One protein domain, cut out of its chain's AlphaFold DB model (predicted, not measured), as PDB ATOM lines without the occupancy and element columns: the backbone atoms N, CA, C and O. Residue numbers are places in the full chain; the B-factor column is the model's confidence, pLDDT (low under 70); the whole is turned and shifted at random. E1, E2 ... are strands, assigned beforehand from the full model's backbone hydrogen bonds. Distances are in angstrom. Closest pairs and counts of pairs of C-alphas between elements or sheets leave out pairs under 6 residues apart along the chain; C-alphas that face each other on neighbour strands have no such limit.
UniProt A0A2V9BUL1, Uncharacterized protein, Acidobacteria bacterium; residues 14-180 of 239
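AT A GLANCE: This is residues 14 to 180 of the 239 residues of an uncharacterized protein of Acidobacteria bacterium (UniProt A0A2V9BUL1). The chain is wound in stacked turns, a solenoid whose three walls are parallel sheets: E1 E4 E7 E10 E13 E16, E2 E5 E8 E11 E14 E17 and E3 E6 E9 E12 E15. From E1 to E15 each turn lays one strand in each wall, E16 and E17 begin one more turn, and the link of residues 31 to 51 loops far out from the turns. The first and third walls are partly face to face as a sandwich, while the second joins them along the chain. The 167 printed residues have no named helix and 17 named strands, E1 to E17 in order; the class is all strand, though under half of the residues, 69, are in named elements. The whole is compact, with a radius of gyration of the C-alphas of 15.1 A and spans of 48 by 39 by 29 A.

IN THESE COORDINATES: The first sheet has E1 at residues 14 to 17, E4 at 52 to 57, E7 at 80 to 85, E10 at 111 to 113, E13 at 134 to 138 and E16 at 158 to 160. E1 begins at C-alpha 14, (-8.224, -16.317, 20.169); E4 is 12.4 A long and E7 12.5 A. The second sheet has E2 at residues 23 to 25, E5 at 68 to 70, E8 at 94 to 96, E11 at 118 to 124, E14 at 144 to 150 and E17 at 168 to 171. E11 and E14 are the longest strands, 15.3 A and 15.4 A, and E17 ends at C-alpha 171, (-30.575, -30.386, 35.869). The third sheet has E3 at residues 28 to 30, E6 at 73 to 75, E9 at 99 to 101, E12 at 127 to 129 and E15 at 153 to 155.

HOW THE PARTS SIT: The sheet E1 E4 E7 E10 E13 E16 is parallel and twisted, with edge strands E1 and E16. Between E4 and E7, N 54 and O 81 are 2.8 A apart, within hydrogen-bond range. E7 and E10 stand at 37 degrees, with N 85 and O 112 at 2.9 A. E13 has staggered pairing, with E16 over residues 134 to 136 and with E10 over residues 136 to 138. This sheet and E3 E6 E9 E12 E15 form a sandwich, two sheets face to face, 9.6 A centre to centre, with strands at 52 degrees. The closest C-alphas of E12 and E13 are those of Ser 128 and Phe 135, 5.8 A apart; those of E3 and E4 are Ile 29 and Gly 54, 5.9 A. In the third sheet, also parallel, N 100 of E9 and O 127 of E12 are 2.8 A apart. E2 runs on into E3 across a break of 2 residues, at 85 degrees, and E14 into E15 likewise, at 69 degrees. The second sheet is parallel too, with edge strands E2 and E17. E11 and E14 stand at 2 degrees, with N 123 and O 148 at 2.8 A. Residues 90 to 91 form a short parallel pairing with residues 118 to 119 of E11. E1 is apart from E16, and E2 is apart from E17.

THE WHOLE: The two C-alphas farthest apart are those of Gly 41 and Asn 146, at 48.0 A. The printed part has no cut. The link from E3 to E4, residues 31 to 51, is long, and its C-alphas lie 13 to 30 A from the mean of all C-alphas. The mean pLDDT of the printed part is 96.5, and no printed residue is under 70.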
ATOM      1  N   GLY A  14      -8.098 -17.643  19.579       94.56
ATOM      2  CA  GLY A  14      -8.224 -16.317  20.169       94.56
ATOM      3  C   GLY A  14      -7.525 -16.216  21.509       94.56
ATOM      4  O   GLY A  14      -6.606 -15.422  21.679       94.56
ATOM      5  N   ILE A  15      -7.949 -17.061  22.445       97.44
ATOM      6  CA  ILE A  15      -7.369 -17.157  23.781       97.44
ATOM      7  C   ILE A  15      -6.900 -18.591  24.006       97.44
ATOM      8  O   ILE A  15      -7.702 -19.524  24.026       97.44
ATOM      9  N   PHE A  16      -5.590 -18.763  24.157       97.44
ATOM     10  CA  PHE A  16      -4.982 -20.036  24.528       97.44
ATOM     11  C   PHE A  16      -4.766 -20.055  26.043       97.44
ATOM     12  O   PHE A  16      -4.007 -19.239  26.565       97.44
ATOM     13  N   ALA A  17      -5.449 -20.955  26.748       98.12
ATOM     14  CA  ALA A  17      -5.383 -21.075  28.199       98.12
ATOM     15  C   ALA A  17      -4.683 -22.379  28.588       98.12
ATOM     16  O   ALA A  17      -5.220 -23.461  28.366       98.12
ATOM     17  N   SER A  18      -3.499 -22.258  29.191       97.69
ATOM     18  CA  SER A  18      -2.741 -23.387  29.740       97.69
ATOM     19  C   SER A  18      -2.075 -23.021  31.071       97.69
ATOM     20  O   SER A  18      -0.955 -23.417  31.370       97.69
ATOM     21  N   ASN A  19      -2.761 -22.251  31.913       97.75
ATOM     22  CA  ASN A  19      -2.299 -21.980  33.271       97.75
ATOM     23  C   ASN A  19      -3.444 -22.142  34.269       97.75
ATOM     24  O   ASN A  19      -4.611 -21.921  33.933       97.75
ATOM     25  N   ASP A  20      -3.096 -22.494  35.506       98.50
ATOM     26  CA  ASP A  20      -4.061 -22.561  36.601       98.50
ATOM     27  C   ASP A  20      -4.520 -21.161  37.039       98.50
ATOM     28  O   ASP A  20      -3.768 -20.189  36.951       98.50
ATOM     29  N   ASN A  21      -5.723 -21.078  37.613       98.06
ATOM     30  CA  ASN A  21      -6.281 -19.862  38.227       98.06
ATOM     31  C   ASN A  21      -6.463 -18.696  37.243       98.06
ATOM     32  O   ASN A  21      -6.256 -17.530  37.580       98.06
ATOM     33  N   VAL A  22      -6.862 -19.012  36.014       98.19
ATOM     34  CA  VAL A  22      -7.143 -18.016  34.978       98.19
ATOM     35  C   VAL A  22      -8.632 -17.657  34.982       98.19
ATOM     36  O   VAL A  22      -9.501 -18.514  35.141       98.19
ATOM     37  N   THR A  23      -8.935 -16.373  34.789       98.12
ATOM     38  CA  THR A  23     -10.297 -15.882  34.536       98.12
ATOM     39  C   THR A  23     -10.355 -15.213  33.168       98.12
ATOM     40  O   THR A  23      -9.541 -14.344  32.867       98.12
ATOM     41  N   ILE A  24     -11.324 -15.619  32.352       98.62
ATOM     42  CA  ILE A  24     -11.647 -15.043  31.048       98.62
ATOM     43  C   ILE A  24     -13.065 -14.476  31.155       98.62
ATOM     44  O   ILE A  24     -14.042 -15.230  31.200       98.62
ATOM     45  N   GLU A  25     -13.168 -13.152  31.251       98.12
ATOM     46  CA  GLU A  25     -14.413 -12.453  31.574       98.12
ATOM     47  C   GLU A  25     -14.649 -11.213  30.713       98.12
ATOM     48  O   GLU A  25     -13.696 -10.512  30.378       98.12
ATOM     49  N   GLY A  26     -15.912 -10.941  30.368       97.69
ATOM     50  CA  GLY A  26     -16.321  -9.692  29.717       97.69
ATOM     51  C   GLY A  26     -15.904  -9.576  28.251       97.69
ATOM     52  O   GLY A  26     -15.878  -8.477  27.704       97.69
ATOM     53  N   ASN A  27     -15.549 -10.684  27.594       98.25
ATOM     54  CA  ASN A  27     -15.020 -10.650  26.232       98.25
ATOM     55  C   ASN A  27     -16.116 -10.802  25.186       98.25
ATOM     56  O   ASN A  27     -17.092 -11.536  25.358       98.25
ATOM     57  N   GLN A  28     -15.882 -10.161  24.047       96.06
ATOM     58  CA  GLN A  28     -16.573 -10.455  22.806       96.06
ATOM     59  C   GLN A  28     -15.650 -11.316  21.929       96.06
ATOM     60  O   GLN A  28     -14.594 -10.852  21.508       96.06
ATOM     61  N   ILE A  29     -16.010 -12.578  21.681       95.94
ATOM     62  CA  ILE A  29     -15.148 -13.547  20.978       95.94
ATOM     63  C   ILE A  29     -15.874 -14.051  19.736       95.94
ATOM     64  O   ILE A  29     -16.832 -14.820  19.839       95.94
ATOM     65  N   HIS A  30     -15.422 -13.600  18.565       93.81
ATOM     66  CA  HIS A  30     -16.192 -13.767  17.341       93.81
ATOM     67  C   HIS A  30     -15.370 -13.894  16.054       93.81
ATOM     68  O   HIS A  30     -14.145 -13.688  16.020       93.81
ATOM     69  N   ASP A  31     -16.085 -14.243  14.982       90.75
ATOM     70  CA  ASP A  31     -15.579 -14.446  13.621       90.75
ATOM     71  C   ASP A  31     -14.418 -15.451  13.589       90.75
ATOM     72  O   ASP A  31     -13.389 -15.216  12.951       90.75
ATOM     73  N   ILE A  32     -14.521 -16.533  14.366       91.69
ATOM     74  CA  ILE A  32     -13.466 -17.546  14.494       91.69
ATOM     75  C   ILE A  32     -13.474 -18.453  13.273       91.69
ATOM     76  O   ILE A  32     -14.368 -19.286  13.101       91.69
ATOM     77  N   GLY A  33     -12.426 -18.330  12.463       90.69
ATOM     78  CA  GLY A  33     -12.267 -19.194  11.315       90.69
ATOM     79  C   GLY A  33     -11.315 -18.736  10.239       90.69
ATOM     80  O   GLY A  33     -11.367 -17.598   9.792       90.69
ATOM     81  N   ARG A  34     -10.519 -19.664   9.726       91.81
ATOM     82  CA  ARG A  34      -9.794 -19.523   8.464       91.81
ATOM     83  C   ARG A  34     -10.704 -19.496   7.248       91.81
ATOM     84  O   ARG A  34     -11.858 -19.913   7.311       91.81
ATOM     85  N   TYR A  35     -10.165 -18.973   6.148       93.25
ATOM     86  CA  TYR A  35     -10.896 -18.932   4.885       93.25
ATOM     87  C   TYR A  35     -11.175 -20.346   4.379       93.25
ATOM     88  O   TYR A  35     -10.287 -21.203   4.384       93.25
ATOM     89  N   ALA A  36     -12.412 -20.570   3.939       92.19
ATOM     90  CA  ALA A  36     -12.802 -21.773   3.214       92.19
ATOM     91  C   ALA A  36     -12.373 -21.694   1.731       92.19
ATOM     92  O   ALA A  36     -12.108 -20.597   1.228       92.19
ATOM     93  N   PRO A  37     -12.335 -22.821   0.993       93.75
ATOM     94  CA  PRO A  37     -12.195 -22.798  -0.461       93.75
ATOM     95  C   PRO A  37     -13.191 -21.840  -1.124       93.75
ATOM     96  O   PRO A  37     -14.392 -21.923  -0.885       93.75
ATOM     97  N   GLY A  38     -12.688 -20.948  -1.973       93.06
ATOM     98  CA  GLY A  38     -13.463 -19.920  -2.667       93.06
ATOM     99  C   GLY A  38     -13.579 -18.590  -1.915       93.06
ATOM    100  O   GLY A  38     -13.871 -17.575  -2.542       93.06
ATOM    101  N   GLU A  39     -13.292 -18.543  -0.611       92.12
ATOM    102  CA  GLU A  39     -13.299 -17.293   0.159       92.12
ATOM    103  C   GLU A  39     -11.978 -16.536  -0.035       92.12
ATOM    104  O   GLU A  39     -10.900 -17.082   0.192       92.12
ATOM    105  N   ASN A  40     -12.053 -15.265  -0.443       91.88
ATOM    106  CA  ASN A  40     -10.902 -14.359  -0.578       91.88
ATOM    107  C   ASN A  40      -9.696 -14.968  -1.338       91.88
ATOM    108  O   ASN A  40      -8.543 -14.844  -0.924       91.88
ATOM    109  N   GLY A  41      -9.969 -15.698  -2.426       94.00
ATOM    110  CA  GLY A  41      -8.941 -16.362  -3.240       94.00
ATOM    111  C   GLY A  41      -8.307 -17.605  -2.599       94.00
ATOM    112  O   GLY A  41      -7.365 -18.162  -3.161       94.00
ATOM    113  N   CYS A  42      -8.803 -18.067  -1.449       94.94
ATOM    114  CA  CYS A  42      -8.315 -19.284  -0.817       94.94
ATOM    115  C   CYS A  42      -8.737 -20.519  -1.618       94.94
ATOM    116  O   CYS A  42      -9.911 -20.712  -1.922       94.94
ATOM    117  N   SER A  43      -7.783 -21.389  -1.938       94.75
ATOM    118  CA  SER A  43      -8.025 -22.650  -2.654       94.75
ATOM    119  C   SER A  43      -7.864 -23.888  -1.770       94.75
ATOM    120  O   SER A  43      -8.058 -25.003  -2.243       94.75
ATOM    121  N   ASN A  44      -7.504 -23.717  -0.493       86.62
ATOM    122  CA  ASN A  44      -7.154 -24.828   0.387       86.62
ATOM    123  C   ASN A  44      -8.394 -25.548   0.957       86.62
ATOM    124  O   ASN A  44      -9.102 -24.952   1.770       86.62
ATOM    125  N   PRO A  45      -8.605 -26.845   0.655       88.69
ATOM    126  CA  PRO A  45      -9.711 -27.623   1.210       88.69
ATOM    127  C   PRO A  45      -9.423 -28.232   2.588       88.69
ATOM    128  O   PRO A  45     -10.304 -28.863   3.167       88.69
ATOM    129  N   MET A  46      -8.206 -28.096   3.119       91.62
ATOM    130  CA  MET A  46      -7.792 -28.773   4.347       91.62
ATOM    131  C   MET A  46      -8.063 -27.934   5.597       91.62
ATOM    132  O   MET A  46      -7.677 -26.766   5.665       91.62
ATOM    133  N   TYR A  47      -8.637 -28.577   6.618       92.00
ATOM    134  CA  TYR A  47      -8.749 -28.088   7.999       92.00
ATOM    135  C   TYR A  47      -9.520 -26.774   8.193       92.00
ATOM    136  O   TYR A  47      -9.418 -26.163   9.253       92.00
ATOM    137  N   TYR A  48     -10.267 -26.293   7.203       91.31
ATOM    138  CA  TYR A  48     -11.026 -25.048   7.345       91.31
ATOM    139  C   TYR A  48     -12.327 -25.240   8.124       91.31
ATOM    140  O   TYR A  48     -12.894 -24.267   8.588       91.31
ATOM    141  N   GLN A  49     -12.818 -26.471   8.269       92.94
ATOM    142  CA  GLN A  49     -14.158 -26.722   8.786       92.94
ATOM    143  C   GLN A  49     -14.281 -26.508  10.295       92.94
ATOM    144  O   GLN A  49     -15.316 -26.015  10.727       92.94
ATOM    145  N   ALA A  50     -13.290 -26.911  11.099       92.12
ATOM    146  CA  ALA A  50     -13.446 -26.967  12.560       92.12
ATOM    147  C   ALA A  50     -12.133 -26.890  13.366       92.12
ATOM    148  O   ALA A  50     -12.114 -27.289  14.530       92.12
ATOM    149  N   ASN A  51     -11.025 -26.424  12.776       91.94
ATOM    150  CA  ASN A  51      -9.732 -26.410  13.478       91.94
ATOM    151  C   ASN A  51      -9.489 -25.149  14.315       91.94
ATOM    152  O   ASN A  51      -8.488 -25.111  15.026       91.94
ATOM    153  N   ASP A  52     -10.320 -24.112  14.220       94.25
ATOM    154  CA  ASP A  52     -10.082 -22.845  14.925       94.25
ATOM    155  C   ASP A  52     -10.859 -22.754  16.245       94.25
ATOM    156  O   ASP A  52     -11.765 -23.541  16.510       94.25
ATOM    157  N   HIS A  53     -10.475 -21.832  17.127       94.94
ATOM    158  CA  HIS A  53     -11.006 -21.780  18.489       94.94
ATOM    159  C   HIS A  53     -11.127 -20.341  18.990       94.94
ATOM    160  O   HIS A  53     -10.192 -19.549  18.868       94.94
ATOM    161  N   GLY A  54     -12.261 -20.004  19.601       96.94
ATOM    162  CA  GLY A  54     -12.408 -18.788  20.390       96.94
ATOM    163  C   GLY A  54     -11.515 -18.870  21.620       96.94
ATOM    164  O   GLY A  54     -10.551 -18.116  21.744       96.94
ATOM    165  N   ILE A  55     -11.790 -19.859  22.468       98.31
ATOM    166  CA  ILE A  55     -10.945 -20.251  23.596       98.31
ATOM    167  C   ILE A  55     -10.506 -21.702  23.402       98.31
ATOM    168  O   ILE A  55     -11.339 -22.585  23.191       98.31
ATOM    169  N   TYR A  56      -9.206 -21.950  23.504       98.00
ATOM    170  CA  TYR A  56      -8.642 -23.295  23.544       98.00
ATOM    171  C   TYR A  56      -8.001 -23.521  24.911       98.00
ATOM    172  O   TYR A  56      -7.066 -22.811  25.283       98.00
ATOM    173  N   VAL A  57      -8.545 -24.472  25.666       98.69
ATOM    174  CA  VAL A  57      -8.097 -24.816  27.017       98.69
ATOM    175  C   VAL A  57      -7.257 -26.079  26.940       98.69
ATOM    176  O   VAL A  57      -7.798 -27.171  26.779       98.69
ATOM    177  N   ASP A  58      -5.946 -25.911  27.079       98.19
ATOM    178  CA  ASP A  58      -4.957 -26.978  27.016       98.19
ATOM    179  C   ASP A  58      -4.439 -27.279  28.422       98.19
ATOM    180  O   ASP A  58      -3.637 -26.534  28.987       98.19
ATOM    181  N   ALA A  59      -4.897 -28.379  29.006       97.75
ATOM    182  CA  ALA A  59      -4.455 -28.825  30.320       97.75
ATOM    183  C   ALA A  59      -3.227 -29.751  30.262       97.75
ATOM    184  O   ALA A  59      -2.724 -30.139  31.314       97.75
ATOM    185  N   ALA A  60      -2.758 -30.141  29.070       97.75
ATOM    186  CA  ALA A  60      -1.616 -31.042  28.907       97.75
ATOM    187  C   ALA A  60      -0.299 -30.308  28.642       97.75
ATOM    188  O   ALA A  60       0.762 -30.863  28.917       97.75
ATOM    189  N   PHE A  61      -0.354 -29.099  28.079       96.50
ATOM    190  CA  PHE A  61       0.838 -28.315  27.776       96.50
ATOM    191  C   PHE A  61       1.542 -27.871  29.063       96.50
ATOM    192  O   PHE A  61       2.719 -28.177  29.255       96.50
ATOM    193  N   THR A  62       0.805 -27.240  29.978       96.62
ATOM    194  CA  THR A  62       1.263 -26.982  31.351       96.62
ATOM    195  C   THR A  62       0.227 -27.431  32.380       96.62
ATOM    196  O   THR A  62       0.457 -28.425  33.066       96.62
ATOM    197  N   SER A  63      -0.907 -26.735  32.495       96.44
ATOM    198  CA  SER A  63      -2.050 -27.108  33.348       96.44
ATOM    199  C   SER A  63      -3.243 -26.187  33.056       96.44
ATOM    200  O   SER A  63      -3.078 -25.180  32.383       96.44
ATOM    201  N   ALA A  64      -4.457 -26.480  33.528       97.75
ATOM    202  CA  ALA A  64      -5.598 -25.560  33.353       97.75
ATOM    203  C   ALA A  64      -6.660 -25.689  34.463       97.75
ATOM    204  O   ALA A  64      -7.864 -25.632  34.209       97.75
ATOM    205  N   ASN A  65      -6.231 -25.922  35.702       98.50
ATOM    206  CA  ASN A  65      -7.129 -26.050  36.845       98.50
ATOM    207  C   ASN A  65      -7.640 -24.686  37.320       98.50
ATOM    208  O   ASN A  65      -6.971 -23.664  37.179       98.50
ATOM    209  N   ASN A  66      -8.813 -24.672  37.956       98.31
ATOM    210  CA  ASN A  66      -9.427 -23.449  38.493       98.31
ATOM    211  C   ASN A  66      -9.629 -22.365  37.414       98.31
ATOM    212  O   ASN A  66      -9.441 -21.174  37.669       98.31
ATOM    213  N   LEU A  67      -9.983 -22.781  36.196       98.38
ATOM    214  CA  LEU A  67     -10.255 -21.883  35.077       98.38
ATOM    215  C   LEU A  67     -11.712 -21.410  35.119       98.38
ATOM    216  O   LEU A  67     -12.634 -22.228  35.134       98.38
ATOM    217  N   THR A  68     -11.923 -20.096  35.071       98.62
ATOM    218  CA  THR A  68     -13.259 -19.492  34.984       98.62
ATOM    219  C   THR A  68     -13.440 -18.755  33.662       98.62
ATOM    220  O   THR A  68     -12.689 -17.841  33.349       98.62
ATOM    221  N   ILE A  69     -14.461 -19.128  32.896       98.81
ATOM    222  CA  ILE A  69     -14.887 -18.483  31.653       98.81
ATOM    223  C   ILE A  69     -16.301 -17.959  31.893       98.81
ATOM    224  O   ILE A  69     -17.254 -18.745  31.934       98.81
ATOM    225  N   LYS A  70     -16.452 -16.651  32.104       98.62
ATOM    226  CA  LYS A  70     -17.730 -16.070  32.531       98.62
ATOM    227  C   LYS A  70     -18.105 -14.774  31.842       98.62
ATOM    228  O   LYS A  70     -17.214 -14.041  31.445       98.62
ATOM    229  N   ASN A  71     -19.398 -14.465  31.748       98.44
ATOM    230  CA  ASN A  71     -19.871 -13.191  31.197       98.44
ATOM    231  C   ASN A  71     -19.192 -12.864  29.855       98.44
ATOM    232  O   ASN A  71     -18.669 -11.774  29.683       98.44
ATOM    233  N   ASN A  72     -19.094 -13.822  28.932       98.81
ATOM    234  CA  ASN A  72     -18.578 -13.572  27.585       98.81
ATOM    235  C   ASN A  72     -19.702 -13.726  26.558       98.81
ATOM    236  O   ASN A  72     -20.641 -14.508  26.742       98.81
ATOM    237  N   VAL A  73     -19.567 -13.010  25.445       98.44
ATOM    238  CA  VAL A  73     -20.448 -13.124  24.283       98.44
ATOM    239  C   VAL A  73     -19.661 -13.737  23.135       98.44
ATOM    240  O   VAL A  73     -18.702 -13.146  22.634       98.44
ATOM    241  N   PHE A  74     -20.082 -14.921  22.706       97.75
ATOM    242  CA  PHE A  74     -19.516 -15.632  21.571       97.75
ATOM    243  C   PHE A  74     -20.472 -15.557  20.397       97.75
ATOM    244  O   PHE A  74     -21.652 -15.883  20.548       97.75
ATOM    245  N   TYR A  75     -19.978 -15.193  19.220       95.31
ATOM    246  CA  TYR A  75     -20.795 -15.312  18.022       95.31
ATOM    247  C   TYR A  75     -19.982 -15.507  16.763       95.31
ATOM    248  O   TYR A  75     -18.849 -15.060  16.683       95.31
ATOM    249  N   ARG A  76     -20.584 -16.155  15.768       92.06
ATOM    250  CA  ARG A  76     -19.931 -16.407  14.480       92.06
ATOM    251  C   ARG A  76     -18.581 -17.110  14.634       92.06
ATOM    252  O   ARG A  76     -17.522 -16.610  14.270       92.06
ATOM    253  N   ASN A  77     -18.615 -18.291  15.242       91.69
ATOM    254  CA  ASN A  77     -17.434 -19.146  15.363       91.69
ATOM    255  C   ASN A  77     -17.514 -20.289  14.340       91.69
ATOM    256  O   ASN A  77     -17.376 -21.461  14.688       91.69
ATOM    257  N   GLU A  78     -17.808 -19.963  13.072       88.31
ATOM    258  CA  GLU A  78     -18.356 -20.908  12.087       88.31
ATOM    259  C   GLU A  78     -17.351 -21.891  11.464       88.31
ATOM    260  O   GLU A  78     -17.698 -22.680  10.580       88.31
ATOM    261  N   ARG A  79     -16.081 -21.821  11.846       89.50
ATOM    262  CA  ARG A  79     -15.010 -22.698  11.329       89.50
ATOM    263  C   ARG A  79     -14.166 -23.278  12.458       89.50
ATOM    264  O   ARG A  79     -13.026 -23.717  12.280       89.50
ATOM    265  N   GLY A  80     -14.739 -23.247  13.648       90.25
ATOM    266  CA  GLY A  80     -14.070 -23.583  14.873       90.25
ATOM    267  C   GLY A  80     -15.050 -23.869  15.989       90.25
ATOM    268  O   GLY A  80     -16.174 -24.306  15.752       90.25
ATOM    269  N   TRP A  81     -14.597 -23.605  17.202       94.31
ATOM    270  CA  TRP A  81     -15.346 -23.813  18.430       94.31
ATOM    271  C   TRP A  81     -15.344 -22.535  19.247       94.31
ATOM    272  O   TRP A  81     -14.334 -21.833  19.279       94.31
ATOM    273  N   SER A  82     -16.435 -22.237  19.950       97.50
ATOM    274  CA  SER A  82     -16.419 -21.126  20.906       97.50
ATOM    275  C   SER A  82     -15.460 -21.442  22.050       97.50
ATOM    276  O   SER A  82     -14.597 -20.627  22.371       97.50
ATOM    277  N   ILE A  83     -15.562 -22.655  22.600       98.56
ATOM    278  CA  ILE A  83     -14.639 -23.183  23.606       98.56
ATOM    279  C   ILE A  83     -14.296 -24.629  23.245       98.56
ATOM    280  O   ILE A  83     -15.184 -25.459  23.067       98.56
ATOM    281  N   HIS A  84     -13.012 -24.955  23.178       97.81
ATOM    282  CA  HIS A  84     -12.548 -26.335  23.067       97.81
ATOM    283  C   HIS A  84     -11.628 -26.638  24.239       97.81
ATOM    284  O   HIS A  84     -10.598 -25.991  24.412       97.81
ATOM    285  N   VAL A  85     -12.031 -27.601  25.060       98.56
ATOM    286  CA  VAL A  85     -11.244 -28.088  26.188       98.56
ATOM    287  C   VAL A  85     -10.556 -29.370  25.744       98.56
ATOM    288  O   VAL A  85     -11.219 -30.400  25.606       98.56
ATOM    289  N   TYR A  86      -9.264 -29.265  25.433       97.38
ATOM    290  CA  TYR A  86      -8.404 -30.333  24.926       97.38
ATOM    291  C   TYR A  86      -6.941 -29.854  24.854       97.38
ATOM    292  O   TYR A  86      -6.702 -28.701  24.495       97.38
ATOM    293  N   PRO A  87      -5.947 -30.740  25.030       96.94
ATOM    294  CA  PRO A  87      -6.005 -32.035  25.699       96.94
ATOM    295  C   PRO A  87      -5.752 -31.899  27.211       96.94
ATOM    296  O   PRO A  87      -5.598 -30.805  27.745       96.94
ATOM    297  N   GLY A  88      -5.681 -33.039  27.902       97.94
ATOM    298  CA  GLY A  88      -5.271 -33.121  29.308       97.94
ATOM    299  C   GLY A  88      -6.428 -33.098  30.304       97.94
ATOM    300  O   GLY A  88      -7.530 -32.651  30.000       97.94
ATOM    301  N   SER A  89      -6.179 -33.637  31.495       98.25
ATOM    302  CA  SER A  89      -7.156 -33.658  32.586       98.25
ATOM    303  C   SER A  89      -7.125 -32.347  33.361       98.25
ATOM    304  O   SER A  89      -6.049 -31.841  33.671       98.25
ATOM    305  N   LEU A  90      -8.294 -31.845  33.747       98.50
ATOM    306  CA  LEU A  90      -8.413 -30.637  34.563       98.50
ATOM    307  C   LEU A  90      -9.534 -30.742  35.596       98.50
ATOM    308  O   LEU A  90     -10.434 -31.585  35.521       98.50
ATOM    309  N   SER A  91      -9.467 -29.856  36.580       98.69
ATOM    310  CA  SER A  91     -10.447 -29.733  37.650       98.69
ATOM    311  C   SER A  91     -10.882 -28.285  37.847       98.69
ATOM    312  O   SER A  91     -10.163 -27.347  37.497       98.69
ATOM    313  N   ASN A  92     -12.066 -28.100  38.432       98.50
ATOM    314  CA  ASN A  92     -12.615 -26.784  38.764       98.50
ATOM    315  C   ASN A  92     -12.766 -25.847  37.556       98.50
ATOM    316  O   ASN A  92     -12.571 -24.639  37.679       98.50
ATOM    317  N   LEU A  93     -13.156 -26.388  36.399       98.75
ATOM    318  CA  LEU A  93     -13.586 -25.577  35.266       98.75
ATOM    319  C   LEU A  93     -14.955 -24.953  35.579       98.75
ATOM    320  O   LEU A  93     -15.875 -25.630  36.054       98.75
ATOM    321  N   ARG A  94     -15.094 -23.655  35.323       98.69
ATOM    322  CA  ARG A  94     -16.322 -22.883  35.525       98.69
ATOM    323  C   ARG A  94     -16.676 -22.164  34.225       98.69
ATOM    324  O   ARG A  94     -15.990 -21.221  33.862       98.69
ATOM    325  N   ILE A  95     -17.730 -22.590  33.530       98.88
ATOM    326  CA  ILE A  95     -18.252 -21.904  32.335       98.88
ATOM    327  C   ILE A  95     -19.628 -21.342  32.680       98.88
ATOM    328  O   ILE A  95     -20.606 -22.087  32.754       98.88
ATOM    329  N   LEU A  96     -19.684 -20.048  32.974       98.81
ATOM    330  CA  LEU A  96     -20.789 -19.448  33.720       98.81
ATOM    331  C   LEU A  96     -21.344 -18.219  33.009       98.81
ATOM    332  O   LEU A  96     -20.571 -17.324  32.684       98.81
ATOM    333  N   ASN A  97     -22.661 -18.124  32.828       98.81
ATOM    334  CA  ASN A  97     -23.287 -16.886  32.346       98.81
ATOM    335  C   ASN A  97     -22.651 -16.355  31.051       98.81
ATOM    336  O   ASN A  97     -22.349 -15.176  30.926       98.81
ATOM    337  N   ASN A  98     -22.389 -17.225  30.079       98.94
ATOM    338  CA  ASN A  98     -21.973 -16.803  28.742       98.94
ATOM    339  C   ASN A  98     -23.162 -16.881  27.782       98.94
ATOM    340  O   ASN A  98     -24.071 -17.695  27.963       98.94
ATOM    341  N   THR A  99     -23.129 -16.071  26.728       98.88
ATOM    342  CA  THR A  99     -24.102 -16.144  25.635       98.88
ATOM    343  C   THR A  99     -23.388 -16.522  24.345       98.88
ATOM    344  O   THR A  99     -22.483 -15.822  23.902       98.88
ATOM    345  N   PHE A 100     -23.807 -17.624  23.734       98.69
ATOM    346  CA  PHE A 100     -23.277 -18.153  22.486       98.69
ATOM    347  C   PHE A 100     -24.336 -18.039  21.389       98.69
ATOM    348  O   PHE A 100     -25.476 -18.452  21.593       98.69
ATOM    349  N   MET A 101     -23.977 -17.510  20.223       97.00
ATOM    350  CA  MET A 101     -24.890 -17.350  19.088       97.00
ATOM    351  C   MET A 101     -24.210 -17.788  17.794       97.00
ATOM    352  O   MET A 101     -23.095 -17.367  17.529       97.00
ATOM    353  N   CYS A 102     -24.879 -18.581  16.958       92.81
ATOM    354  CA  CYS A 102     -24.321 -19.088  15.696       92.81
ATOM    355  C   CYS A 102     -23.122 -20.028  15.900       92.81
ATOM    356  O   CYS A 102     -21.977 -19.608  16.083       92.81
ATOM    357  N   ALA A 103     -23.399 -21.332  15.878       90.06
ATOM    358  CA  ALA A 103     -22.365 -22.363  15.890       90.06
ATOM    359  C   ALA A 103     -21.670 -22.539  14.535       90.06
ATOM    360  O   ALA A 103     -22.045 -21.977  13.507       90.06
ATOM    361  N   ASN A 104     -20.660 -23.400  14.557       93.38
ATOM    362  CA  ASN A 104     -20.081 -24.001  13.375       93.38
ATOM    363  C   ASN A 104     -21.106 -24.871  12.625       93.38
ATOM    364  O   ASN A 104     -21.608 -25.837  13.194       93.38
ATOM    365  N   PRO A 105     -21.406 -24.592  11.344       92.19
ATOM    366  CA  PRO A 105     -22.308 -25.428  10.557       92.19
ATOM    367  C   PRO A 105     -21.705 -26.795  10.193       92.19
ATOM    368  O   PRO A 105     -22.433 -27.687   9.772       92.19
ATOM    369  N   ASN A 106     -20.390 -26.980  10.338       91.94
ATOM    370  CA  ASN A 106     -19.691 -28.225  10.014       91.94
ATOM    371  C   ASN A 106     -19.420 -29.105  11.243       91.94
ATOM    372  O   ASN A 106     -18.838 -30.179  11.099       91.94
ATOM    373  N   ALA A 107     -19.767 -28.646  12.450       91.69
ATOM    374  CA  ALA A 107     -19.420 -29.336  13.684       91.69
ATOM    375  C   ALA A 107     -20.479 -29.127  14.776       91.69
ATOM    376  O   ALA A 107     -21.147 -28.101  14.835       91.69
ATOM    377  N   VAL A 108     -20.646 -30.124  15.644       92.38
ATOM    378  CA  VAL A 108     -21.652 -30.113  16.717       92.38
ATOM    379  C   VAL A 108     -21.046 -29.565  17.997       92.38
ATOM    380  O   VAL A 108     -20.071 -30.147  18.471       92.38
ATOM    381  N   GLY A 109     -21.646 -28.525  18.582       93.44
ATOM    382  CA  GLY A 109     -21.200 -27.920  19.839       93.44
ATOM    383  C   GLY A 109     -20.806 -26.452  19.698       93.44
ATOM    384  O   GLY A 109     -20.066 -26.076  18.792       93.44
ATOM    385  N   HIS A 110     -21.209 -25.614  20.655       97.62
ATOM    386  CA  HIS A 110     -20.441 -24.393  20.947       97.62
ATOM    387  C   HIS A 110     -19.233 -24.715  21.824       97.62
ATOM    388  O   HIS A 110     -18.189 -24.073  21.685       97.62
ATOM    389  N   ILE A 111     -19.378 -25.709  22.704       98.44
ATOM    390  CA  ILE A 111     -18.332 -26.173  23.611       98.44
ATOM    391  C   ILE A 111     -18.034 -27.641  23.331       98.44
ATOM    392  O   ILE A 111     -18.941 -28.472  23.344       98.44
ATOM    393  N   VAL A 112     -16.758 -27.967  23.155       97.69
ATOM    394  CA  VAL A 112     -16.291 -29.356  23.076       97.69
ATOM    395  C   VAL A 112     -15.523 -29.706  24.333       97.69
ATOM    396  O   VAL A 112     -14.548 -29.038  24.685       97.69
ATOM    397  N   LEU A 113     -15.950 -30.785  24.983       98.31
ATOM    398  CA  LEU A 113     -15.249 -31.402  26.097       98.31
ATOM    399  C   LEU A 113     -14.535 -32.652  25.582       98.31
ATOM    400  O   LEU A 113     -15.089 -33.753  25.560       98.31
ATOM    401  N   ASN A 114     -13.290 -32.468  25.155       97.25
ATOM    402  CA  ASN A 114     -12.419 -33.536  24.691       97.25
ATOM    403  C   ASN A 114     -11.244 -33.678  25.662       97.25
ATOM    404  O   ASN A 114     -10.093 -33.393  25.361       97.25
ATOM    405  N   VAL A 115     -11.553 -34.107  26.881       97.69
ATOM    406  CA  VAL A 115     -10.551 -34.341  27.928       97.69
ATOM    407  C   VAL A 115     -10.682 -35.747  28.490       97.69
ATOM    408  O   VAL A 115     -11.806 -36.248  28.563       97.69
ATOM    409  N   PRO A 116      -9.573 -36.405  28.869       97.75
ATOM    410  CA  PRO A 116      -9.618 -37.739  29.460       97.75
ATOM    411  C   PRO A 116     -10.240 -37.747  30.863       97.75
ATOM    412  O   PRO A 116     -10.790 -38.767  31.268       97.75
ATOM    413  N   ALA A 117     -10.173 -36.633  31.603       98.31
ATOM    414  CA  ALA A 117     -10.907 -36.456  32.851       98.31
ATOM    415  C   ALA A 117     -11.271 -34.986  33.100       98.31
ATOM    416  O   ALA A 117     -10.495 -34.075  32.805       98.31
ATOM    417  N   LEU A 118     -12.446 -34.772  33.692       98.75
ATOM    418  CA  LEU A 118     -12.936 -33.467  34.135       98.75
ATOM    419  C   LEU A 118     -13.563 -33.632  35.515       98.75
ATOM    420  O   LEU A 118     -14.483 -34.432  35.683       98.75
ATOM    421  N   SER A 119     -13.088 -32.881  36.504       98.81
ATOM    422  CA  SER A 119     -13.602 -33.017  37.870       98.81
ATOM    423  C   SER A 119     -14.028 -31.706  38.508       98.81
ATOM    424  O   SER A 119     -13.537 -30.635  38.146       98.81
ATOM    425  N   ASN A 120     -14.965 -31.789  39.456       98.69
ATOM    426  CA  ASN A 120     -15.413 -30.665  40.285       98.69
ATOM    427  C   ASN A 120     -15.777 -29.425  39.459       98.69
ATOM    428  O   ASN A 120     -15.442 -28.310  39.849       98.69
ATOM    429  N   SER A 121     -16.388 -29.607  38.288       98.69
ATOM    430  CA  SER A 121     -16.574 -28.573  37.258       98.69
ATOM    431  C   SER A 121     -18.042 -28.153  37.133       98.69
ATOM    432  O   SER A 121     -18.934 -28.923  37.473       98.69
ATOM    433  N   VAL A 122     -18.307 -26.924  36.688       98.62
ATOM    434  CA  VAL A 122     -19.665 -26.368  36.580       98.62
ATOM    435  C   VAL A 122     -19.809 -25.647  35.249       98.62
ATOM    436  O   VAL A 122     -19.012 -24.766  34.928       98.62
ATOM    437  N   ILE A 123     -20.845 -26.002  34.497       98.88
ATOM    438  CA  ILE A 123     -21.292 -25.304  33.293       98.88
ATOM    439  C   ILE A 123     -22.723 -24.853  33.568       98.88
ATOM    440  O   ILE A 123     -23.642 -25.675  33.562       98.88
ATOM    441  N   ALA A 124     -22.911 -23.572  33.874       98.75
ATOM    442  CA  ALA A 124     -24.196 -23.089  34.358       98.75
ATOM    443  C   ALA A 124     -24.608 -21.736  33.797       98.75
ATOM    444  O   ALA A 124     -23.765 -20.901  33.469       98.75
ATOM    445  N   ASN A 125     -25.921 -21.520  33.744       98.81
ATOM    446  CA  ASN A 125     -26.528 -20.253  33.349       98.81
ATOM    447  C   ASN A 125     -26.077 -19.756  31.967       98.81
ATOM    448  O   ASN A 125     -26.018 -18.555  31.754       98.81
ATOM    449  N   ASN A 126     -25.709 -20.624  31.021       98.94
ATOM    450  CA  ASN A 126     -25.316 -20.174  29.682       98.94
ATOM    451  C   ASN A 126     -26.517 -20.160  28.728       98.94
ATOM    452  O   ASN A 126     -27.366 -21.048  28.794       98.94
ATOM    453  N   ILE A 127     -26.547 -19.205  27.797       98.94
ATOM    454  CA  ILE A 127     -27.448 -19.232  26.636       98.94
ATOM    455  C   ILE A 127     -26.686 -19.783  25.436       98.94
ATOM    456  O   ILE A 127     -25.645 -19.247  25.070       98.94
ATOM    457  N   SER A 128     -27.240 -20.790  24.770       98.69
ATOM    458  CA  SER A 128     -26.742 -21.331  23.507       98.69
ATOM    459  C   SER A 128     -27.808 -21.214  22.421       98.69
ATOM    460  O   SER A 128     -28.771 -21.977  22.358       98.69
ATOM    461  N   TRP A 129     -27.651 -20.212  21.563       98.00
ATOM    462  CA  TRP A 129     -28.581 -19.903  20.487       98.00
ATOM    463  C   TRP A 129     -28.093 -20.510  19.168       98.00
ATOM    464  O   TRP A 129     -27.001 -20.183  18.693       98.00
ATOM    465  N   GLN A 130     -28.906 -21.398  18.590       95.25
ATOM    466  CA  GLN A 130     -28.608 -22.170  17.380       95.25
ATOM    467  C   GLN A 130     -27.252 -22.896  17.424       95.25
ATOM    468  O   GLN A 130     -26.348 -22.590  16.638       95.25
ATOM    469  N   PRO A 131     -27.083 -23.891  18.312       94.69
ATOM    470  CA  PRO A 131     -25.859 -24.678  18.377       94.69
ATOM    471  C   PRO A 131     -25.762 -25.787  17.310       94.69
ATOM    472  O   PRO A 131     -25.047 -26.774  17.497       94.69
ATOM    473  N   THR A 132     -26.511 -25.663  16.210       89.88
ATOM    474  CA  THR A 132     -26.765 -26.704  15.196       89.88
ATOM    475  C   THR A 132     -27.602 -27.870  15.733       89.88
ATOM    476  O   THR A 132     -28.696 -28.119  15.237       89.88
ATOM    477  N   THR A 133     -27.116 -28.571  16.757       93.38
ATOM    478  CA  THR A 133     -27.844 -29.667  17.418       93.38
ATOM    479  C   THR A 133     -27.708 -29.619  18.931       93.38
ATOM    480  O   THR A 133     -28.709 -29.781  19.624       93.38
ATOM    481  N   SER A 134     -26.509 -29.360  19.464       97.00
ATOM    482  CA  SER A 134     -26.296 -29.323  20.910       97.00
ATOM    483  C   SER A 134     -25.275 -28.291  21.361       97.00
ATOM    484  O   SER A 134     -24.273 -28.058  20.694       97.00
ATOM    485  N   PHE A 135     -25.506 -27.704  22.535       98.38
ATOM    486  CA  PHE A 135     -24.600 -26.742  23.162       98.38
ATOM    487  C   PHE A 135     -23.244 -27.374  23.506       98.38
ATOM    488  O   PHE A 135     -22.193 -26.852  23.116       98.38
ATOM    489  N   LEU A 136     -23.280 -28.509  24.207       98.44
ATOM    490  CA  LEU A 136     -22.115 -29.292  24.601       98.44
ATOM    491  C   LEU A 136     -21.937 -30.486  23.668       98.44
ATOM    492  O   LEU A 136     -22.883 -31.224  23.370       98.44
ATOM    493  N   ASN A 137     -20.692 -30.697  23.261       97.69
ATOM    494  CA  ASN A 137     -20.223 -31.925  22.652       97.69
ATOM    495  C   ASN A 137     -19.321 -32.661  23.645       97.69
ATOM    496  O   ASN A 137     -18.171 -32.274  23.872       97.69
ATOM    497  N   TYR A 138     -19.866 -33.718  24.244       97.81
ATOM    498  CA  TYR A 138     -19.098 -34.670  25.036       97.81
ATOM    499  C   TYR A 138     -18.352 -35.603  24.089       97.81
ATOM    500  O   TYR A 138     -18.873 -36.645  23.688       97.81
ATOM    501  N   TYR A 139     -17.137 -35.211  23.703       96.69
ATOM    502  CA  TYR A 139     -16.306 -36.043  22.835       96.69
ATOM    503  C   TYR A 139     -15.827 -37.292  23.585       96.69
ATOM    504  O   TYR A 139     -15.863 -38.397  23.049       96.69
ATOM    505  N   ASN A 140     -15.448 -37.121  24.854       94.12
ATOM    506  CA  ASN A 140     -15.243 -38.225  25.786       94.12
ATOM    507  C   ASN A 140     -16.455 -38.341  26.717       94.12
ATOM    508  O   ASN A 140     -17.003 -37.338  27.170       94.12
ATOM    509  N   THR A 141     -16.871 -39.569  27.019       93.31
ATOM    510  CA  THR A 141     -18.057 -39.868  27.847       93.31
ATOM    511  C   THR A 141     -17.704 -40.596  29.150       93.31
ATOM    512  O   THR A 141     -18.556 -41.204  29.799       93.31
ATOM    513  N   SER A 142     -16.437 -40.543  29.554       96.44
ATOM    514  CA  SER A 142     -15.915 -41.148  30.780       96.44
ATOM    515  C   SER A 142     -14.866 -40.238  31.429       96.44
ATOM    516  O   SER A 142     -14.466 -39.228  30.854       96.44
ATOM    517  N   GLY A 143     -14.458 -40.568  32.659       97.44
ATOM    518  CA  GLY A 143     -13.471 -39.784  33.415       97.44
ATOM    519  C   GLY A 143     -14.025 -38.504  34.048       97.44
ATOM    520  O   GLY A 143     -13.267 -37.711  34.606       97.44
ATOM    521  N   TYR A 144     -15.339 -38.286  33.984       98.62
ATOM    522  CA  TYR A 144     -15.985 -37.159  34.647       98.62
ATOM    523  C   TYR A 144     -16.347 -37.506  36.090       98.62
ATOM    524  O   TYR A 144     -16.709 -38.638  36.410       98.62
ATOM    525  N   THR A 145     -16.207 -36.547  37.003       98.75
ATOM    526  CA  THR A 145     -16.550 -36.735  38.421       98.75
ATOM    527  C   THR A 145     -16.959 -35.410  39.043       98.75
ATOM    528  O   THR A 145     -16.189 -34.453  39.019       98.75
ATOM    529  N   ASN A 146     -18.145 -35.354  39.651       98.62
ATOM    530  CA  ASN A 146     -18.670 -34.128  40.256       98.62
ATOM    531  C   ASN A 146     -18.700 -32.952  39.255       98.62
ATOM    532  O   ASN A 146     -18.197 -31.861  39.524       98.62
ATOM    533  N   VAL A 147     -19.225 -33.204  38.055       98.81
ATOM    534  CA  VAL A 147     -19.461 -32.172  37.042       98.81
ATOM    535  C   VAL A 147     -20.942 -31.816  37.055       98.81
ATOM    536  O   VAL A 147     -21.780 -32.703  36.952       98.81
ATOM    537  N   SER A 148     -21.271 -30.534  37.169       98.56
ATOM    538  CA  SER A 148     -22.651 -30.048  37.096       98.56
ATOM    539  C   SER A 148     -22.873 -29.261  35.811       98.56
ATOM    540  O   SER A 148     -22.108 -28.351  35.489       98.56
ATOM    541  N   VAL A 149     -23.933 -29.601  35.087       98.81
ATOM    542  CA  VAL A 149     -24.410 -28.877  33.909       98.81
ATOM    543  C   VAL A 149     -25.840 -28.436  34.179       98.81
ATOM    544  O   VAL A 149     -26.774 -29.223  34.021       98.81
ATOM    545  N   THR A 150     -26.020 -27.197  34.636       98.62
ATOM    546  CA  THR A 150     -27.301 -26.764  35.216       98.62
ATOM    547  C   THR A 150     -27.792 -25.420  34.705       98.62
ATOM    548  O   THR A 150     -26.999 -24.507  34.497       98.62
ATOM    549  N   ASN A 151     -29.108 -25.283  34.533       98.69
ATOM    550  CA  ASN A 151     -29.765 -24.017  34.178       98.69
ATOM    551  C   ASN A 151     -29.166 -23.344  32.934       98.69
ATOM    552  O   ASN A 151     -29.088 -22.125  32.845       98.69
ATOM    553  N   ASN A 152     -28.705 -24.132  31.964       98.94
ATOM    554  CA  ASN A 152     -28.356 -23.627  30.645       98.94
ATOM    555  C   ASN A 152     -29.615 -23.611  29.781       98.94
ATOM    556  O   ASN A 152     -30.442 -24.520  29.863       98.94
ATOM    557  N   LEU A 153     -29.737 -22.603  28.932       98.88
ATOM    558  CA  LEU A 153     -30.829 -22.463  27.984       98.88
ATOM    559  C   LEU A 153     -30.282 -22.680  26.581       98.88
ATOM    560  O   LEU A 153     -29.306 -22.046  26.181       98.88
ATOM    561  N   THR A 154     -30.915 -23.564  25.818       98.75
ATOM    562  CA  THR A 154     -30.580 -23.779  24.411       98.75
ATOM    563  C   THR A 154     -31.770 -23.434  23.530       98.75
ATOM    564  O   THR A 154     -32.903 -23.745  23.873       98.75
ATOM    565  N   TYR A 155     -31.538 -22.790  22.387       98.12
ATOM    566  CA  TYR A 155     -32.573 -22.529  21.386       98.12
ATOM    567  C   TYR A 155     -32.212 -23.208  20.074       98.12
ATOM    568  O   TYR A 155     -31.114 -22.988  19.562       98.12
ATOM    569  N   GLN A 156     -33.143 -23.996  19.523       96.44
ATOM    570  CA  GLN A 156     -32.910 -24.857  18.358       96.44
ATOM    571  C   GLN A 156     -31.763 -25.852  18.587       96.44
ATOM    572  O   GLN A 156     -30.849 -25.990  17.778       96.44
ATOM    573  N   GLY A 157     -31.814 -26.531  19.730       96.69
ATOM    574  CA  GLY A 157     -30.864 -27.560  20.123       96.69
ATOM    575  C   GLY A 157     -31.173 -28.098  21.515       96.69
ATOM    576  O   GLY A 157     -32.211 -27.774  22.096       96.69
ATOM    577  N   THR A 158     -30.259 -28.915  22.024       98.06
ATOM    578  CA  THR A 158     -30.270 -29.454  23.390       98.06
ATOM    579  C   THR A 158     -28.972 -29.122  24.119       98.06
ATOM    580  O   THR A 158     -27.967 -28.760  23.504       98.06
ATOM    581  N   VAL A 159     -28.933 -29.264  25.442       98.00
ATOM    582  CA  VAL A 159     -27.705 -29.012  26.210       98.00
ATOM    583  C   VAL A 159     -26.572 -29.969  25.839       98.00
ATOM    584  O   VAL A 159     -25.436 -29.526  25.721       98.00
ATOM    585  N   GLY A 160     -26.844 -31.259  25.632       97.69
ATOM    586  CA  GLY A 160     -25.830 -32.260  25.277       97.69
ATOM    587  C   GLY A 160     -26.131 -32.964  23.956       97.69
ATOM    588  O   GLY A 160     -27.296 -33.192  23.632       97.69
ATOM    589  N   ASN A 161     -25.083 -33.338  23.212       96.75
ATOM    590  CA  ASN A 161     -25.188 -34.193  22.016       96.75
ATOM    591  C   ASN A 161     -25.582 -35.640  22.349       96.75
ATOM    592  O   ASN A 161     -26.043 -36.381  21.484       96.75
ATOM    593  N   VAL A 162     -25.361 -36.045  23.595       96.25
ATOM    594  CA  VAL A 162     -25.704 -37.350  24.157       96.25
ATOM    595  C   VAL A 162     -26.288 -37.154  25.554       96.25
ATOM    596  O   VAL A 162     -26.215 -36.060  26.123       96.25
ATOM    597  N   ALA A 163     -26.851 -38.221  26.125       96.31
ATOM    598  CA  ALA A 163     -27.232 -38.230  27.533       96.31
ATOM    599  C   ALA A 163     -26.024 -37.887  28.423       96.31
ATOM    600  O   ALA A 163     -24.887 -38.218  28.081       96.31
ATOM    601  N   ALA A 164     -26.284 -37.233  29.559       97.50
ATOM    602  CA  ALA A 164     -25.241 -36.826  30.495       97.50
ATOM    603  C   ALA A 164     -24.338 -38.029  30.848       97.50
ATOM    604  O   ALA A 164     -24.850 -39.041  31.340       97.50
ATOM    605  N   PRO A 165     -23.021 -37.953  30.575       97.88
ATOM    606  CA  PRO A 165     -22.112 -39.046  30.889       97.88
ATOM    607  C   PRO A 165     -22.012 -39.316  32.395       97.88
ATOM    608  O   PRO A 165     -22.357 -38.471  33.222       97.88
ATOM    609  N   SER A 166     -21.484 -40.485  32.766       98.00
ATOM    610  CA  SER A 166     -21.255 -40.818  34.178       98.00
ATOM    611  C   SER A 166     -20.395 -39.752  34.866       98.00
ATOM    612  O   SER A 166     -19.391 -39.309  34.309       98.00
ATOM    613  N   GLY A 167     -20.798 -39.336  36.070       98.25
ATOM    614  CA  GLY A 167     -20.145 -38.264  36.828       98.25
ATOM    615  C   GLY A 167     -20.574 -36.842  36.452       98.25
ATOM    616  O   GLY A 167     -20.094 -35.898  37.087       98.25
ATOM    617  N   VAL A 168     -21.488 -36.690  35.484       98.75
ATOM    618  CA  VAL A 168     -22.153 -35.427  35.137       98.75
ATOM    619  C   VAL A 168     -23.589 -35.432  35.657       98.75
ATOM    620  O   VAL A 168     -24.385 -36.293  35.288       98.75
ATOM    621  N   SER A 169     -23.948 -34.449  36.479       98.56
ATOM    622  CA  SER A 169     -25.340 -34.140  36.800       98.56
ATOM    623  C   SER A 169     -25.868 -33.081  35.833       98.56
ATOM    624  O   SER A 169     -25.246 -32.038  35.637       98.56
ATOM    625  N   SER A 170     -27.014 -33.355  35.209       98.12
ATOM    626  CA  SER A 170     -27.703 -32.418  34.317       98.12
ATOM    627  C   SER A 170     -29.081 -32.100  34.890       98.12
ATOM    628  O   SER A 170     -29.867 -33.016  35.130       98.12
ATOM    629  N   SER A 171     -29.362 -30.822  35.157       98.25
ATOM    630  CA  SER A 171     -30.575 -30.386  35.869       98.25
ATOM    631  C   SER A 171     -30.991 -28.966  35.498       98.25
ATOM    632  O   SER A 171     -30.154 -28.144  35.155       98.25
ATOM    633  N   GLY A 172     -32.288 -28.657  35.557       98.00
ATOM    634  CA  GLY A 172     -32.797 -27.287  35.376       98.00
ATOM    635  C   GLY A 172     -32.534 -26.651  34.003       98.00
ATOM    636  O   GLY A 172     -32.801 -25.471  33.824       98.00
ATOM    637  N   ASN A 173     -31.986 -27.402  33.046       98.62
ATOM    638  CA  ASN A 173     -31.696 -26.920  31.702       98.62
ATOM    639  C   ASN A 173     -32.992 -26.715  30.902       98.62
ATOM    640  O   ASN A 173     -33.924 -27.514  31.005       98.62
ATOM    641  N   LEU A 174     -33.024 -25.664  30.087       98.62
ATOM    642  CA  LEU A 174     -34.152 -25.287  29.239       98.62
ATOM    643  C   LEU A 174     -33.799 -25.580  27.781       98.62
ATOM    644  O   LEU A 174     -33.219 -24.743  27.086       98.62
ATOM    645  N   ASP A 175     -34.119 -26.788  27.324       98.38
ATOM    646  CA  ASP A 175     -33.859 -27.193  25.944       98.38
ATOM    647  C   ASP A 175     -34.867 -26.585  24.966       98.38
ATOM    648  O   ASP A 175     -36.046 -26.411  25.282       98.38
ATOM    649  N   ASN A 176     -34.391 -26.265  23.763       98.06
ATOM    650  CA  ASN A 176     -35.184 -25.718  22.662       98.06
ATOM    651  C   ASN A 176     -36.121 -24.548  23.051       98.06
ATOM    652  O   ASN A 176     -37.246 -24.428  22.562       98.06
ATOM    653  N   THR A 177     -35.650 -23.670  23.931       98.62
ATOM    654  CA  THR A 177     -36.389 -22.545  24.504       98.62
ATOM    655  C   THR A 177     -35.826 -21.234  23.955       98.62
ATOM    656  O   THR A 177     -34.618 -21.032  23.957       98.62
ATOM    657  N   ASN A 178     -36.670 -20.337  23.433       98.44
ATOM    658  CA  ASN A 178     -36.196 -19.070  22.860       98.44
ATOM    659  C   ASN A 178     -35.795 -18.095  23.980       98.44
ATOM    660  O   ASN A 178     -36.669 -17.733  24.764       98.44
ATOM    661  N   PRO A 179     -34.535 -17.619  24.052       98.31
ATOM    662  CA  PRO A 179     -34.108 -16.695  25.097       98.31
ATOM    663  C   PRO A 179     -34.673 -15.280  24.935       98.31
ATOM    664  O   PRO A 179     -34.453 -14.466  25.821       98.31
ATOM    665  N   LEU A 180     -35.347 -14.957  23.822       98.44
ATOM    666  CA  LEU A 180     -35.884 -13.620  23.542       98.44
ATOM    667  C   LEU A 180     -34.831 -12.520  23.768       98.44
ATOM    668  O   LEU A 180     -35.035 -11.594  24.544       98.44
TER     669      LEU A 180